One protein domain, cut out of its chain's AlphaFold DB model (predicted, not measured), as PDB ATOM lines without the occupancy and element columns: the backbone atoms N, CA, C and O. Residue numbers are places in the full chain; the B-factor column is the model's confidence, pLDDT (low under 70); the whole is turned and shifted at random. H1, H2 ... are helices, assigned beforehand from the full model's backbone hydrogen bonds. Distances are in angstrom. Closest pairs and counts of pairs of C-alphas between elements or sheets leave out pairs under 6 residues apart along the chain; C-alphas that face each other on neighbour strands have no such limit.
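What this domain is: This is residues 158 to 256 of the 263 residues of the protein "PINc domain-containing protein" of Vittaforma corneae (strain ATCC 50505) (UniProt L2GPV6). The long helix H2, kinked by 30 degrees near residue 175, runs along one side of a mostly crossed four-helix bundle with H3 and the hairpin of H5 and H6. The 99 printed residues include six named helices, H1 to H6 in order, and no named strand: all helix, compact, radius of gyration of the C-alphas 13.7 A, spans 42 by 30 by 22 A.

How they stand to each other: H2, residues 163 to 188, touches H3, residues 202 to 211; the closest C-alphas, of Glu 173 and Leu 202, are 5.6 A apart. H5, residues 224 to 236, touches H6, residues 240 to 256, C-alphas 234 and 243 being closest at 5.3 A. H1, residues 158 to 161, meets H2 only through their link. H4, residues 213 to 216, only just touches H2, with 3 pairs of C-alphas within 8 A. Every O i to N i+4 pair is within hydrogen-bond range in H3 and H5, 20 of 22 in H2, 9 of 13 in H6; H1 and H4 are too short.

Where its parts are: H2 spans 35.8 A from C-alpha 163 at (-18.453, -41.077, 34.881); H6 spans 26.0 A to C-alpha 256 at (-41.354, -44.315, 22.967).

The domain as a whole: The printed part has no cut; link 189 to 201 is long, and pLDDT is under 70 at 32 residues.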
ATOM      1  N   LYS A 158     -13.086 -37.486  41.727       48.94
ATOM      2  CA  LYS A 158     -14.456 -36.999  41.504       48.94
ATOM      3  C   LYS A 158     -14.884 -37.194  40.049       48.94
ATOM      4  O   LYS A 158     -15.935 -37.786  39.843       48.94
ATOM      5  N   GLU A 159     -14.080 -36.795  39.064       47.88
ATOM      6  CA  GLU A 159     -14.378 -36.997  37.632       47.88
ATOM      7  C   GLU A 159     -14.568 -38.483  37.270       47.88
ATOM      8  O   GLU A 159     -15.479 -38.828  36.519       47.88
ATOM      9  N   CYS A 160     -13.780 -39.389  37.861       46.50
ATOM     10  CA  CYS A 160     -13.947 -40.834  37.675       46.50
ATOM     11  C   CYS A 160     -15.244 -41.381  38.311       46.50
ATOM     12  O   CYS A 160     -15.917 -42.201  37.688       46.50
ATOM     13  N   ARG A 161     -15.632 -40.912  39.511       50.38
ATOM     14  CA  ARG A 161     -16.915 -41.266  40.169       50.38
ATOM     15  C   ARG A 161     -18.137 -40.672  39.463       50.38
ATOM     16  O   ARG A 161     -19.214 -41.258  39.486       50.38
ATOM     17  N   HIS A 162     -17.973 -39.533  38.796       51.47
ATOM     18  CA  HIS A 162     -19.036 -38.891  38.021       51.47
ATOM     19  C   HIS A 162     -19.231 -39.532  36.640       51.47
ATOM     20  O   HIS A 162     -20.211 -39.233  35.971       51.47
ATOM     21  N   GLY A 163     -18.391 -40.486  36.220       49.28
ATOM     22  CA  GLY A 163     -18.453 -41.077  34.881       49.28
ATOM     23  C   GLY A 163     -19.781 -41.758  34.521       49.28
ATOM     24  O   GLY A 163     -20.186 -41.700  33.359       49.28
ATOM     25  N   TYR A 164     -20.486 -42.372  35.482       49.81
ATOM     26  CA  TYR A 164     -21.811 -42.958  35.228       49.81
ATOM     27  C   TYR A 164     -22.889 -41.883  35.105       49.81
ATOM     28  O   TYR A 164     -23.631 -41.904  34.129       49.81
ATOM     29  N   ILE A 165     -22.947 -40.921  36.033       52.78
ATOM     30  CA  ILE A 165     -23.924 -39.827  35.981       52.78
ATOM     31  C   ILE A 165     -23.650 -38.914  34.796       52.78
ATOM     32  O   ILE A 165     -24.592 -38.561  34.117       52.78
ATOM     33  N   ASP A 166     -22.408 -38.600  34.459       61.00
ATOM     34  CA  ASP A 166     -22.076 -37.785  33.290       61.00
ATOM     35  C   ASP A 166     -22.351 -38.520  31.978       61.00
ATOM     36  O   ASP A 166     -22.666 -37.891  30.967       61.00
ATOM     37  N   ARG A 167     -22.222 -39.854  31.956       58.22
ATOM     38  CA  ARG A 167     -22.635 -40.672  30.808       58.22
ATOM     39  C   ARG A 167     -24.157 -40.754  30.729       58.22
ATOM     40  O   ARG A 167     -24.691 -40.655  29.631       58.22
ATOM     41  N   LEU A 168     -24.843 -40.897  31.860       55.28
ATOM     42  CA  LEU A 168     -26.298 -40.896  31.929       55.28
ATOM     43  C   LEU A 168     -26.840 -39.528  31.516       55.28
ATOM     44  O   LEU A 168     -27.641 -39.468  30.605       55.28
ATOM     45  N   LYS A 169     -26.316 -38.440  32.081       63.00
ATOM     46  CA  LYS A 169     -26.576 -37.052  31.698       63.00
ATOM     47  C   LYS A 169     -26.355 -36.850  30.215       63.00
ATOM     48  O   LYS A 169     -27.276 -36.395  29.577       63.00
ATOM     49  N   ARG A 170     -25.245 -37.308  29.631       66.06
ATOM     50  CA  ARG A 170     -25.016 -37.191  28.179       66.06
ATOM     51  C   ARG A 170     -25.988 -37.997  27.320       66.06
ATOM     52  O   ARG A 170     -26.469 -37.483  26.318       66.06
ATOM     53  N   ILE A 171     -26.264 -39.254  27.676       58.81
ATOM     54  CA  ILE A 171     -27.235 -40.094  26.951       58.81
ATOM     55  C   ILE A 171     -28.620 -39.462  27.050       58.81
ATOM     56  O   ILE A 171     -29.336 -39.355  26.060       58.81
ATOM     57  N   VAL A 172     -28.981 -39.025  28.248       58.12
ATOM     58  CA  VAL A 172     -30.275 -38.447  28.549       58.12
ATOM     59  C   VAL A 172     -30.388 -37.062  27.906       58.12
ATOM     60  O   VAL A 172     -31.374 -36.832  27.242       58.12
ATOM     61  N   GLU A 173     -29.389 -36.186  27.948       65.00
ATOM     62  CA  GLU A 173     -29.356 -34.890  27.244       65.00
ATOM     63  C   GLU A 173     -29.496 -35.078  25.732       65.00
ATOM     64  O   GLU A 173     -30.384 -34.480  25.127       65.00
ATOM     65  N   ALA A 174     -28.720 -35.990  25.133       64.69
ATOM     66  CA  ALA A 174     -28.812 -36.305  23.706       64.69
ATOM     67  C   ALA A 174     -30.186 -36.872  23.290       64.69
ATOM     68  O   ALA A 174     -30.563 -36.762  22.127       64.69
ATOM     69  N   THR A 175     -30.941 -37.464  24.223       64.69
ATOM     70  CA  THR A 175     -32.257 -38.080  23.963       64.69
ATOM     71  C   THR A 175     -33.419 -37.137  24.312       64.69
ATOM     72  O   THR A 175     -34.415 -37.047  23.591       64.69
ATOM     73  N   ILE A 176     -33.303 -36.424  25.429       74.38
ATOM     74  CA  ILE A 176     -34.320 -35.549  26.007       74.38
ATOM     75  C   ILE A 176     -34.414 -34.261  25.209       74.38
ATOM     76  O   ILE A 176     -35.528 -33.846  24.897       74.38
ATOM     77  N   GLN A 177     -33.281 -33.637  24.870       74.50
ATOM     78  CA  GLN A 177     -33.288 -32.335  24.209       74.50
ATOM     79  C   GLN A 177     -34.080 -32.367  22.891       74.50
ATOM     80  O   GLN A 177     -35.004 -31.561  22.763       74.50
ATOM     81  N   PRO A 178     -33.830 -33.302  21.948       74.88
ATOM     82  CA  PRO A 178     -34.615 -33.369  20.716       74.88
ATOM     83  C   PRO A 178     -36.100 -33.640  20.981       74.88
ATOM     84  O   PRO A 178     -36.954 -32.995  20.382       74.88
ATOM     85  N   THR A 179     -36.412 -34.536  21.924       78.31
ATOM     86  CA  THR A 179     -37.795 -34.931  22.235       78.31
ATOM     87  C   THR A 179     -38.601 -33.781  22.845       78.31
ATOM     88  O   THR A 179     -39.748 -33.554  22.469       78.31
ATOM     89  N   ILE A 180     -38.018 -33.044  23.794       79.75
ATOM     90  CA  ILE A 180     -38.671 -31.882  24.409       79.75
ATOM     91  C   ILE A 180     -38.904 -30.803  23.364       79.75
ATOM     92  O   ILE A 180     -40.005 -30.267  23.293       79.75
ATOM     93  N   ILE A 181     -37.882 -30.497  22.561       77.50
ATOM     94  CA  ILE A 181     -37.976 -29.485  21.513       77.50
ATOM     95  C   ILE A 181     -39.083 -29.861  20.520       77.50
ATOM     96  O   ILE A 181     -39.933 -29.029  20.223       77.50
ATOM     97  N   GLU A 182     -39.139 -31.119  20.075       80.06
ATOM     98  CA  GLU A 182     -40.185 -31.603  19.169       80.06
ATOM     99  C   GLU A 182     -41.594 -31.461  19.768       80.06
ATOM    100  O   GLU A 182     -42.507 -30.993  19.088       80.06
ATOM    101  N   ILE A 183     -41.786 -31.836  21.038       81.69
ATOM    102  CA  ILE A 183     -43.084 -31.699  21.716       81.69
ATOM    103  C   ILE A 183     -43.479 -30.226  21.847       81.69
ATOM    104  O   ILE A 183     -44.632 -29.876  21.592       81.69
ATOM    105  N   LEU A 184     -42.535 -29.361  22.228       79.06
ATOM    106  CA  LEU A 184     -42.789 -27.932  22.383       79.06
ATOM    107  C   LEU A 184     -43.163 -27.293  21.044       79.06
ATOM    108  O   LEU A 184     -44.168 -26.592  20.993       79.06
ATOM    109  N   TYR A 185     -42.459 -27.607  19.952       78.25
ATOM    110  CA  TYR A 185     -42.848 -27.145  18.615       78.25
ATOM    111  C   TYR A 185     -44.225 -27.668  18.189       78.25
ATOM    112  O   TYR A 185     -45.028 -26.904  17.663       78.25
ATOM    113  N   LYS A 186     -44.550 -28.943  18.453       80.81
ATOM    114  CA  LYS A 186     -45.864 -29.513  18.098       80.81
ATOM    115  C   LYS A 186     -47.032 -28.872  18.843       80.81
ATOM    116  O   LYS A 186     -48.098 -28.711  18.258       80.81
ATOM    117  N   GLU A 187     -46.866 -28.556  20.126       83.25
ATOM    118  CA  GLU A 187     -47.959 -28.022  20.949       83.25
ATOM    119  C   GLU A 187     -48.028 -26.486  20.941       83.25
ATOM    120  O   GLU A 187     -49.113 -25.938  21.129       83.25
ATOM    121  N   LEU A 188     -46.906 -25.785  20.735       80.69
ATOM    122  CA  LEU A 188     -46.826 -24.316  20.799       80.69
ATOM    123  C   LEU A 188     -46.667 -23.642  19.425       80.69
ATOM    124  O   LEU A 188     -46.976 -22.458  19.301       80.69
ATOM    125  N   GLY A 189     -46.246 -24.385  18.396       74.56
ATOM    126  CA  GLY A 189     -46.042 -23.893  17.032       74.56
ATOM    127  C   GLY A 189     -44.708 -23.172  16.800       74.56
ATOM    128  O   GLY A 189     -43.942 -22.898  17.723       74.56
ATOM    129  N   ASP A 190     -44.448 -22.836  15.535       64.44
ATOM    130  CA  ASP A 190     -43.160 -22.319  15.036       64.44
ATOM    131  C   ASP A 190     -42.825 -20.885  15.494       64.44
ATOM    132  O   ASP A 190     -41.730 -20.390  15.248       64.44
ATOM    133  N   GLY A 191     -43.769 -20.201  16.151       57.47
ATOM    134  CA  GLY A 191     -43.593 -18.842  16.675       57.47
ATOM    135  C   GLY A 191     -42.997 -18.780  18.084       57.47
ATOM    136  O   GLY A 191     -42.931 -17.697  18.665       57.47
ATOM    137  N   PHE A 192     -42.629 -19.924  18.665       61.44
ATOM    138  CA  PHE A 192     -42.092 -19.998  20.018       61.44
ATOM    139  C   PHE A 192     -40.558 -20.030  20.000       61.44
ATOM    140  O   PHE A 192     -39.951 -21.071  19.749       61.44
ATOM    141  N   ASP A 193     -39.926 -18.902  20.326       58.81
ATOM    142  CA  ASP A 193     -38.484 -18.856  20.565       58.81
ATOM    143  C   ASP A 193     -38.170 -19.509  21.915       58.81
ATOM    144  O   ASP A 193     -38.319 -18.910  22.986       58.81
ATOM    145  N   LEU A 194     -37.709 -20.762  21.882       60.75
ATOM    146  CA  LEU A 194     -37.089 -21.365  23.052       60.75
ATOM    147  C   LEU A 194     -35.775 -20.631  23.331       60.75
ATOM    148  O   LEU A 194     -34.738 -20.927  22.735       60.75
ATOM    149  N   VAL A 195     -35.801 -19.702  24.287       57.28
ATOM    150  CA  VAL A 195     -34.583 -19.178  24.912       57.28
ATOM    151  C   VAL A 195     -34.031 -20.266  25.826       57.28
ATOM    152  O   VAL A 195     -34.172 -20.245  27.048       57.28
ATOM    153  N   VAL A 196     -33.442 -21.282  25.204       56.06
ATOM    154  CA  VAL A 196     -32.649 -22.268  25.916       56.06
ATOM    155  C   VAL A 196     -31.396 -21.542  26.387       56.06
ATOM    156  O   VAL A 196     -30.688 -20.942  25.577       56.06
ATOM    157  N   GLN A 197     -31.132 -21.553  27.694       55.06
ATOM    158  CA  GLN A 197     -29.874 -21.029  28.227       55.06
ATOM    159  C   GLN A 197     -28.690 -21.614  27.441       55.06
ATOM    160  O   GLN A 197     -28.743 -22.768  27.015       55.06
ATOM    161  N   GLN A 198     -27.617 -20.842  27.241       47.84
ATOM    162  CA  GLN A 198     -26.396 -21.387  26.643       47.84
ATOM    163  C   GLN A 198     -25.898 -22.545  27.525       47.84
ATOM    164  O   GLN A 198     -25.540 -22.323  28.677       47.84
ATOM    165  N   ASN A 199     -25.887 -23.765  26.975       56.16
ATOM    166  CA  ASN A 199     -25.567 -25.032  27.657       56.16
ATOM    167  C   ASN A 199     -26.598 -25.473  28.721       56.16
ATOM    168  O   ASN A 199     -26.288 -25.510  29.913       56.16
ATOM    169  N   PRO A 200     -27.823 -25.840  28.314       65.00
ATOM    170  CA  PRO A 200     -28.842 -26.354  29.229       65.00
ATOM    171  C   PRO A 200     -28.429 -27.721  29.791       65.00
ATOM    172  O   PRO A 200     -28.030 -28.613  29.043       65.00
ATOM    173  N   THR A 201     -28.546 -27.908  31.106       73.81
ATOM    174  CA  THR A 201     -28.256 -29.199  31.748       73.81
ATOM    175  C   THR A 201     -29.476 -30.123  31.725       73.81
ATOM    176  O   THR A 201     -30.615 -29.673  31.571       73.81
ATOM    177  N   LEU A 202     -29.264 -31.426  31.942       76.50
ATOM    178  CA  LEU A 202     -30.349 -32.388  32.163       76.50
ATOM    179  C   LEU A 202     -31.417 -31.883  33.153       76.50
ATOM    180  O   LEU A 202     -32.618 -31.976  32.897       76.50
ATOM    181  N   GLU A 203     -30.985 -31.345  34.291       81.81
ATOM    182  CA  GLU A 203     -31.874 -30.864  35.345       81.81
ATOM    183  C   GLU A 203     -32.793 -29.745  34.844       81.81
ATOM    184  O   GLU A 203     -33.973 -29.720  35.191       81.81
ATOM    185  N   HIS A 204     -32.282 -28.871  33.974       80.88
ATOM    186  CA  HIS A 204     -33.063 -27.804  33.359       80.88
ATOM    187  C   HIS A 204     -34.200 -28.362  32.492       80.88
ATOM    188  O   HIS A 204     -35.354 -27.959  32.633       80.88
ATOM    189  N   TYR A 205     -33.902 -29.347  31.644       81.06
ATOM    190  CA  TYR A 205     -34.902 -29.991  30.791       81.06
ATOM    191  C   TYR A 205     -35.978 -30.737  31.579       81.06
ATOM    192  O   TYR A 205     -37.167 -30.658  31.258       81.06
ATOM    193  N   LEU A 206     -35.574 -31.444  32.631       86.38
ATOM    194  CA  LEU A 206     -36.505 -32.139  33.508       86.38
ATOM    195  C   LEU A 206     -37.415 -31.157  34.262       86.38
ATOM    196  O   LEU A 206     -38.615 -31.412  34.380       86.38
ATOM    197  N   GLU A 207     -36.888 -30.013  34.705       86.06
ATOM    198  CA  GLU A 207     -37.697 -28.959  35.325       86.06
ATOM    199  C   GLU A 207     -38.648 -28.273  34.333       86.06
ATOM    200  O   GLU A 207     -39.775 -27.945  34.710       86.06
ATOM    201  N   ILE A 208     -38.276 -28.131  33.053       84.38
ATOM    202  CA  ILE A 208     -39.201 -27.664  32.006       84.38
ATOM    203  C   ILE A 208     -40.398 -28.615  31.890       84.38
ATOM    204  O   ILE A 208     -41.541 -28.149  31.908       84.38
ATOM    205  N   ILE A 209     -40.153 -29.932  31.807       86.12
ATOM    206  CA  ILE A 209     -41.222 -30.945  31.721       86.12
ATOM    207  C   ILE A 209     -42.114 -30.887  32.957       86.12
ATOM    208  O   ILE A 209     -43.339 -30.905  32.838       86.12
ATOM    209  N   LYS A 210     -41.507 -30.842  34.145       88.44
ATOM    210  CA  LYS A 210     -42.219 -30.846  35.423       88.44
ATOM    211  C   LYS A 210     -43.091 -29.601  35.582       88.44
ATOM    212  O   LYS A 210     -44.276 -29.726  35.885       88.44
ATOM    213  N   THR A 211     -42.525 -28.421  35.338       86.75
ATOM    214  CA  THR A 211     -43.205 -27.129  35.511       86.75
ATOM    215  C   THR A 211     -44.321 -26.939  34.488       86.75
ATOM    216  O   THR A 211     -45.388 -26.429  34.817       86.75
ATOM    217  N   ASN A 212     -44.119 -27.417  33.259       87.00
ATOM    218  CA  ASN A 212     -45.058 -27.234  32.154       87.00
ATOM    219  C   ASN A 212     -45.769 -28.539  31.774       87.00
ATOM    220  O   ASN A 212     -46.146 -28.732  30.616       87.00
ATOM    221  N   PHE A 213     -45.978 -29.450  32.733       89.75
ATOM    222  CA  PHE A 213     -46.455 -30.810  32.450       89.75
ATOM    223  C   PHE A 213     -47.797 -30.858  31.709       89.75
ATOM    224  O   PHE A 213     -48.087 -31.831  31.020       89.75
ATOM    225  N   ILE A 214     -48.610 -29.801  31.786       87.50
ATOM    226  CA  ILE A 214     -49.852 -29.668  31.010       87.50
ATOM    227  C   ILE A 214     -49.604 -29.827  29.500       87.50
ATOM    228  O   ILE A 214     -50.424 -30.452  28.828       87.50
ATOM    229  N   ILE A 215     -48.476 -29.322  28.995       84.06
ATOM    230  CA  ILE A 215     -48.053 -29.441  27.593       84.06
ATOM    231  C   ILE A 215     -47.617 -30.885  27.299       84.06
ATOM    232  O   ILE A 215     -47.975 -31.478  26.284       84.06
ATOM    233  N   PHE A 216     -46.913 -31.507  28.243       84.25
ATOM    234  CA  PHE A 216     -46.311 -32.828  28.066       84.25
ATOM    235  C   PHE A 216     -47.225 -34.014  28.432       84.25
ATOM    236  O   PHE A 216     -46.899 -35.161  28.121       84.25
ATOM    237  N   ARG A 217     -48.385 -33.778  29.059       85.56
ATOM    238  CA  ARG A 217     -49.275 -34.828  29.606       85.56
ATOM    239  C   ARG A 217     -49.805 -35.826  28.576       85.56
ATOM    240  O   ARG A 217     -50.270 -36.895  28.955       85.56
ATOM    241  N   ARG A 218     -49.797 -35.460  27.288       82.06
ATOM    242  CA  ARG A 218     -50.192 -36.337  26.169       82.06
ATOM    243  C   ARG A 218     -49.084 -37.309  25.761       82.06
ATOM    244  O   ARG A 218     -49.376 -38.347  25.179       82.06
ATOM    245  N   TYR A 219     -47.838 -36.980  26.089       82.44
ATOM    246  CA  TYR A 219     -46.639 -37.701  25.666       82.44
ATOM    247  C   TYR A 219     -46.071 -38.575  26.785       82.44
ATOM    248  O   TYR A 219     -45.524 -39.643  26.518       82.44
ATOM    249  N   PHE A 220     -46.259 -38.168  28.043       84.50
ATOM    250  CA  PHE A 220     -45.747 -38.897  29.200       84.50
ATOM    251  C   PHE A 220     -46.851 -39.340  30.173       84.50
ATOM    252  O   PHE A 220     -47.875 -38.666  30.305       84.50
ATOM    253  N   PRO A 221     -46.650 -40.447  30.917       86.38
ATOM    254  CA  PRO A 221     -47.574 -40.886  31.961       86.38
ATOM    255  C   PRO A 221     -47.811 -39.814  33.030       86.38
ATOM    256  O   PRO A 221     -46.895 -39.082  33.395       86.38
ATOM    257  N   THR A 222     -48.993 -39.793  33.646       86.75
ATOM    258  CA  THR A 222     -49.344 -38.834  34.717       86.75
ATOM    259  C   THR A 222     -48.426 -38.888  35.942       86.75
ATOM    260  O   THR A 222     -48.323 -37.908  36.671       86.75
ATOM    261  N   ARG A 223     -47.722 -40.007  36.165       88.62
ATOM    262  CA  ARG A 223     -46.726 -40.156  37.243       88.62
ATOM    263  C   ARG A 223     -45.370 -39.508  36.940       88.62
ATOM    264  O   ARG A 223     -44.529 -39.450  37.830       88.62
ATOM    265  N   THR A 224     -45.151 -39.019  35.723       88.19
ATOM    266  CA  THR A 224     -43.860 -38.475  35.272       88.19
ATOM    267  C   THR A 224     -43.321 -37.349  36.152       88.19
ATOM    268  O   THR A 224     -42.162 -37.454  36.547       88.19
ATOM    269  N   PRO A 225     -44.116 -36.336  36.564       91.06
ATOM    270  CA  PRO A 225     -43.612 -35.280  37.444       91.06
ATOM    271  C   PRO A 225     -43.064 -35.821  38.765       91.06
ATOM    272  O   PRO A 225     -42.045 -35.341  39.243       91.06
ATOM    273  N   LYS A 226     -43.698 -36.864  39.321       90.94
ATOM    274  CA  LYS A 226     -43.261 -37.500  40.567       90.94
ATOM    275  C   LYS A 226     -41.917 -38.214  40.401       90.94
ATOM    276  O   LYS A 226     -41.040 -38.046  41.235       90.94
ATOM    277  N   ILE A 227     -41.742 -38.965  39.311       88.94
ATOM    278  CA  ILE A 227     -40.483 -39.673  39.008       88.94
ATOM    279  C   ILE A 227     -39.346 -38.668  38.778       88.94
ATOM    280  O   ILE A 227     -38.243 -38.860  39.279       88.94
ATOM    281  N   ILE A 228     -39.627 -37.583  38.048       90.12
ATOM    282  CA  ILE A 228     -38.668 -36.498  37.826       90.12
ATOM    283  C   ILE A 228     -38.265 -35.853  39.153       90.12
ATOM    284  O   ILE A 228     -37.078 -35.659  39.394       90.12
ATOM    285  N   ASP A 229     -39.226 -35.543  40.023       91.38
ATOM    286  CA  ASP A 229     -38.940 -34.892  41.299       91.38
ATOM    287  C   ASP A 229     -38.109 -35.794  42.225       91.38
ATOM    288  O   ASP A 229     -37.109 -35.351  42.786       91.38
ATOM    289  N   GLU A 230     -38.443 -37.086  42.305       90.88
ATOM    290  CA  GLU A 230     -37.656 -38.078  43.047       90.88
ATOM    291  C   GLU A 230     -36.223 -38.199  42.510       90.88
ATOM    292  O   GLU A 230     -35.278 -38.287  43.298       90.88
ATOM    293  N   PHE A 231     -36.049 -38.153  41.185       87.19
ATOM    294  CA  PHE A 231     -34.738 -38.211  40.542       87.19
ATOM    295  C   PHE A 231     -33.917 -36.939  40.796       87.19
ATOM    296  O   PHE A 231     -32.754 -37.027  41.181       87.19
ATOM    297  N   LEU A 232     -34.520 -35.754  40.668       87.12
ATOM    298  CA  LEU A 232     -33.856 -34.478  40.960       87.12
ATOM    299  C   LEU A 232     -33.481 -34.350  42.443       87.12
ATOM    300  O   LEU A 232     -32.420 -33.816  42.762       87.12
ATOM    301  N   VAL A 233     -34.317 -34.850  43.359       89.88
ATOM    302  CA  VAL A 233     -33.983 -34.927  44.792       89.88
ATOM    303  C   VAL A 233     -32.808 -35.872  45.031       89.88
ATOM    304  O   VAL A 233     -31.896 -35.503  45.765       89.88
ATOM    305  N   ALA A 234     -32.790 -37.050  44.397       86.00
ATOM    306  CA  ALA A 234     -31.668 -37.983  44.513       86.00
ATOM    307  C   ALA A 234     -30.354 -37.363  44.007       86.00
ATOM    308  O   ALA A 234     -29.335 -37.453  44.688       86.00
ATOM    309  N   LEU A 235     -30.391 -36.650  42.872       80.12
ATOM    310  CA  LEU A 235     -29.232 -35.924  42.343       80.12
ATOM    311  C   LEU A 235     -28.756 -34.805  43.284       80.12
ATOM    312  O   LEU A 235     -27.560 -34.695  43.531       80.12
ATOM    313  N   ARG A 236     -29.672 -33.992  43.832       83.25
ATOM    314  CA  ARG A 236     -29.329 -32.901  44.769       83.25
ATOM    315  C   ARG A 236     -28.740 -33.404  46.085       83.25
ATOM    316  O   ARG A 236     -27.882 -32.737  46.649       83.25
ATOM    317  N   ASN A 237     -29.210 -34.552  46.564       83.19
ATOM    318  CA  ASN A 237     -28.761 -35.151  47.820       83.19
ATOM    319  C   ASN A 237     -27.524 -36.049  47.654       83.19
ATOM    320  O   ASN A 237     -27.110 -36.671  48.629       83.19
ATOM    321  N   GLU A 238     -26.963 -36.150  46.444       75.50
ATOM    322  CA  GLU A 238     -25.872 -37.076  46.108       75.50
ATOM    323  C   GLU A 238     -26.190 -38.553  46.467       75.50
ATOM    324  O   GLU A 238     -25.297 -39.351  46.755       75.50
ATOM    325  N   ASP A 239     -27.471 -38.948  46.426       79.19
ATOM    326  CA  ASP A 239     -27.935 -40.319  46.690       79.19
ATOM    327  C   ASP A 239     -27.810 -41.178  45.421       79.19
ATOM    328  O   ASP A 239     -28.729 -41.296  44.601       79.19
ATOM    329  N   MET A 240     -26.614 -41.741  45.235       68.50
ATOM    330  CA  MET A 240     -26.197 -42.385  43.984       68.50
ATOM    331  C   MET A 240     -26.934 -43.694  43.682       68.50
ATOM    332  O   MET A 240     -27.171 -43.993  42.512       68.50
ATOM    333  N   GLU A 241     -27.301 -44.474  44.700       72.06
ATOM    334  CA  GLU A 241     -28.039 -45.730  44.510       72.06
ATOM    335  C   GLU A 241     -29.464 -45.436  44.039       72.06
ATOM    336  O   GLU A 241     -29.911 -45.943  43.009       72.06
ATOM    337  N   LYS A 242     -30.135 -44.483  44.696       78.62
ATOM    338  CA  LYS A 242     -31.476 -44.060  44.297       78.62
ATOM    339  C   LYS A 242     -31.496 -43.392  42.920       78.62
ATOM    340  O   LYS A 242     -32.423 -43.606  42.139       78.62
ATOM    341  N   ALA A 243     -30.473 -42.600  42.593       75.38
ATOM    342  CA  ALA A 243     -30.336 -42.001  41.269       75.38
ATOM    343  C   ALA A 243     -30.160 -43.068  40.171       75.38
ATOM    344  O   ALA A 243     -30.767 -42.948  39.106       75.38
ATOM    345  N   LYS A 244     -29.383 -44.133  40.427       71.00
ATOM    346  CA  LYS A 244     -29.232 -45.272  39.504       71.00
ATOM    347  C   LYS A 244     -30.552 -46.015  39.290       71.00
ATOM    348  O   LYS A 244     -30.906 -46.281  38.142       71.00
ATOM    349  N   ASP A 245     -31.307 -46.279  40.354       78.00
ATOM    350  CA  ASP A 245     -32.602 -46.968  40.263       78.00
ATOM    351  C   ASP A 245     -33.631 -46.175  39.445       78.00
ATOM    352  O   ASP A 245     -34.387 -46.733  38.645       78.00
ATOM    353  N   LEU A 246     -33.637 -44.849  39.603       81.50
ATOM    354  CA  LEU A 246     -34.556 -43.942  38.914       81.50
ATOM    355  C   LEU A 246     -34.116 -43.589  37.484       81.50
ATOM    356  O   LEU A 246     -34.944 -43.173  36.671       81.50
ATOM    357  N   ALA A 247     -32.848 -43.816  37.135       74.94
ATOM    358  CA  ALA A 247     -32.313 -43.529  35.810       74.94
ATOM    359  C   ALA A 247     -32.996 -44.339  34.696       74.94
ATOM    360  O   ALA A 247     -33.305 -43.804  33.630       74.94
ATOM    361  N   HIS A 248     -33.265 -45.627  34.930       72.38
ATOM    362  CA  HIS A 248     -33.928 -46.475  33.940       72.38
ATOM    363  C   HIS A 248     -35.375 -46.022  33.647       72.38
ATOM    364  O   HIS A 248     -35.698 -45.834  32.469       72.38
ATOM    365  N   PRO A 249     -36.234 -45.769  34.657       77.88
ATOM    366  CA  PRO A 249     -37.536 -45.132  34.464       77.88
ATOM    367  C   PRO A 249     -37.473 -43.813  33.689       77.88
ATOM    368  O   PRO A 249     -38.273 -43.626  32.775       77.88
ATOM    369  N   ILE A 250     -36.514 -42.934  34.007       80.12
ATOM    370  CA  ILE A 250     -36.320 -41.666  33.291       80.12
ATOM    371  C   ILE A 250     -36.023 -41.928  31.813       80.12
ATOM    372  O   ILE A 250     -36.737 -41.414  30.961       80.12
ATOM    373  N   CYS A 251     -35.067 -42.801  31.484       73.19
ATOM    374  CA  CYS A 251     -34.775 -43.173  30.094       73.19
ATOM    375  C   CYS A 251     -35.986 -43.795  29.373       73.19
ATOM    376  O   CYS A 251     -36.201 -43.561  28.183       73.19
ATOM    377  N   MET A 252     -36.802 -44.582  30.082       73.69
ATOM    378  CA  MET A 252     -37.994 -45.225  29.521       73.69
ATOM    379  C   MET A 252     -39.094 -44.231  29.125       73.69
ATOM    380  O   MET A 252     -39.842 -44.524  28.191       73.69
ATOM    381  N   LEU A 253     -39.172 -43.057  29.765       75.25
ATOM    382  CA  LEU A 253     -40.101 -41.991  29.365       75.25
ATOM    383  C   LEU A 253     -39.851 -41.525  27.925       75.25
ATOM    384  O   LEU A 253     -40.802 -41.223  27.210       75.25
ATOM    385  N   PHE A 254     -38.592 -41.535  27.484       71.69
ATOM    386  CA  PHE A 254     -38.171 -41.032  26.171       71.69
ATOM    387  C   PHE A 254     -37.999 -42.145  25.119       71.69
ATOM    388  O   PHE A 254     -37.897 -41.874  23.926       71.69
ATOM    389  N   ARG A 255     -38.038 -43.425  25.525       59.25
ATOM    390  CA  ARG A 255     -37.881 -44.601  24.640       59.25
ATOM    391  C   ARG A 255     -39.055 -44.852  23.687       59.25
ATOM    392  O   ARG A 255     -38.887 -45.590  22.723       59.25
ATOM    393  N   LYS A 256     -40.230 -44.257  23.923       51.00
ATOM    394  CA  LYS A 256     -41.354 -44.315  22.967       51.00
ATOM    395  C   LYS A 256     -41.143 -43.444  21.721       51.00
ATOM    396  O   LYS A 256     -41.936 -43.551  20.791       51.00
TER     397      LYS A 256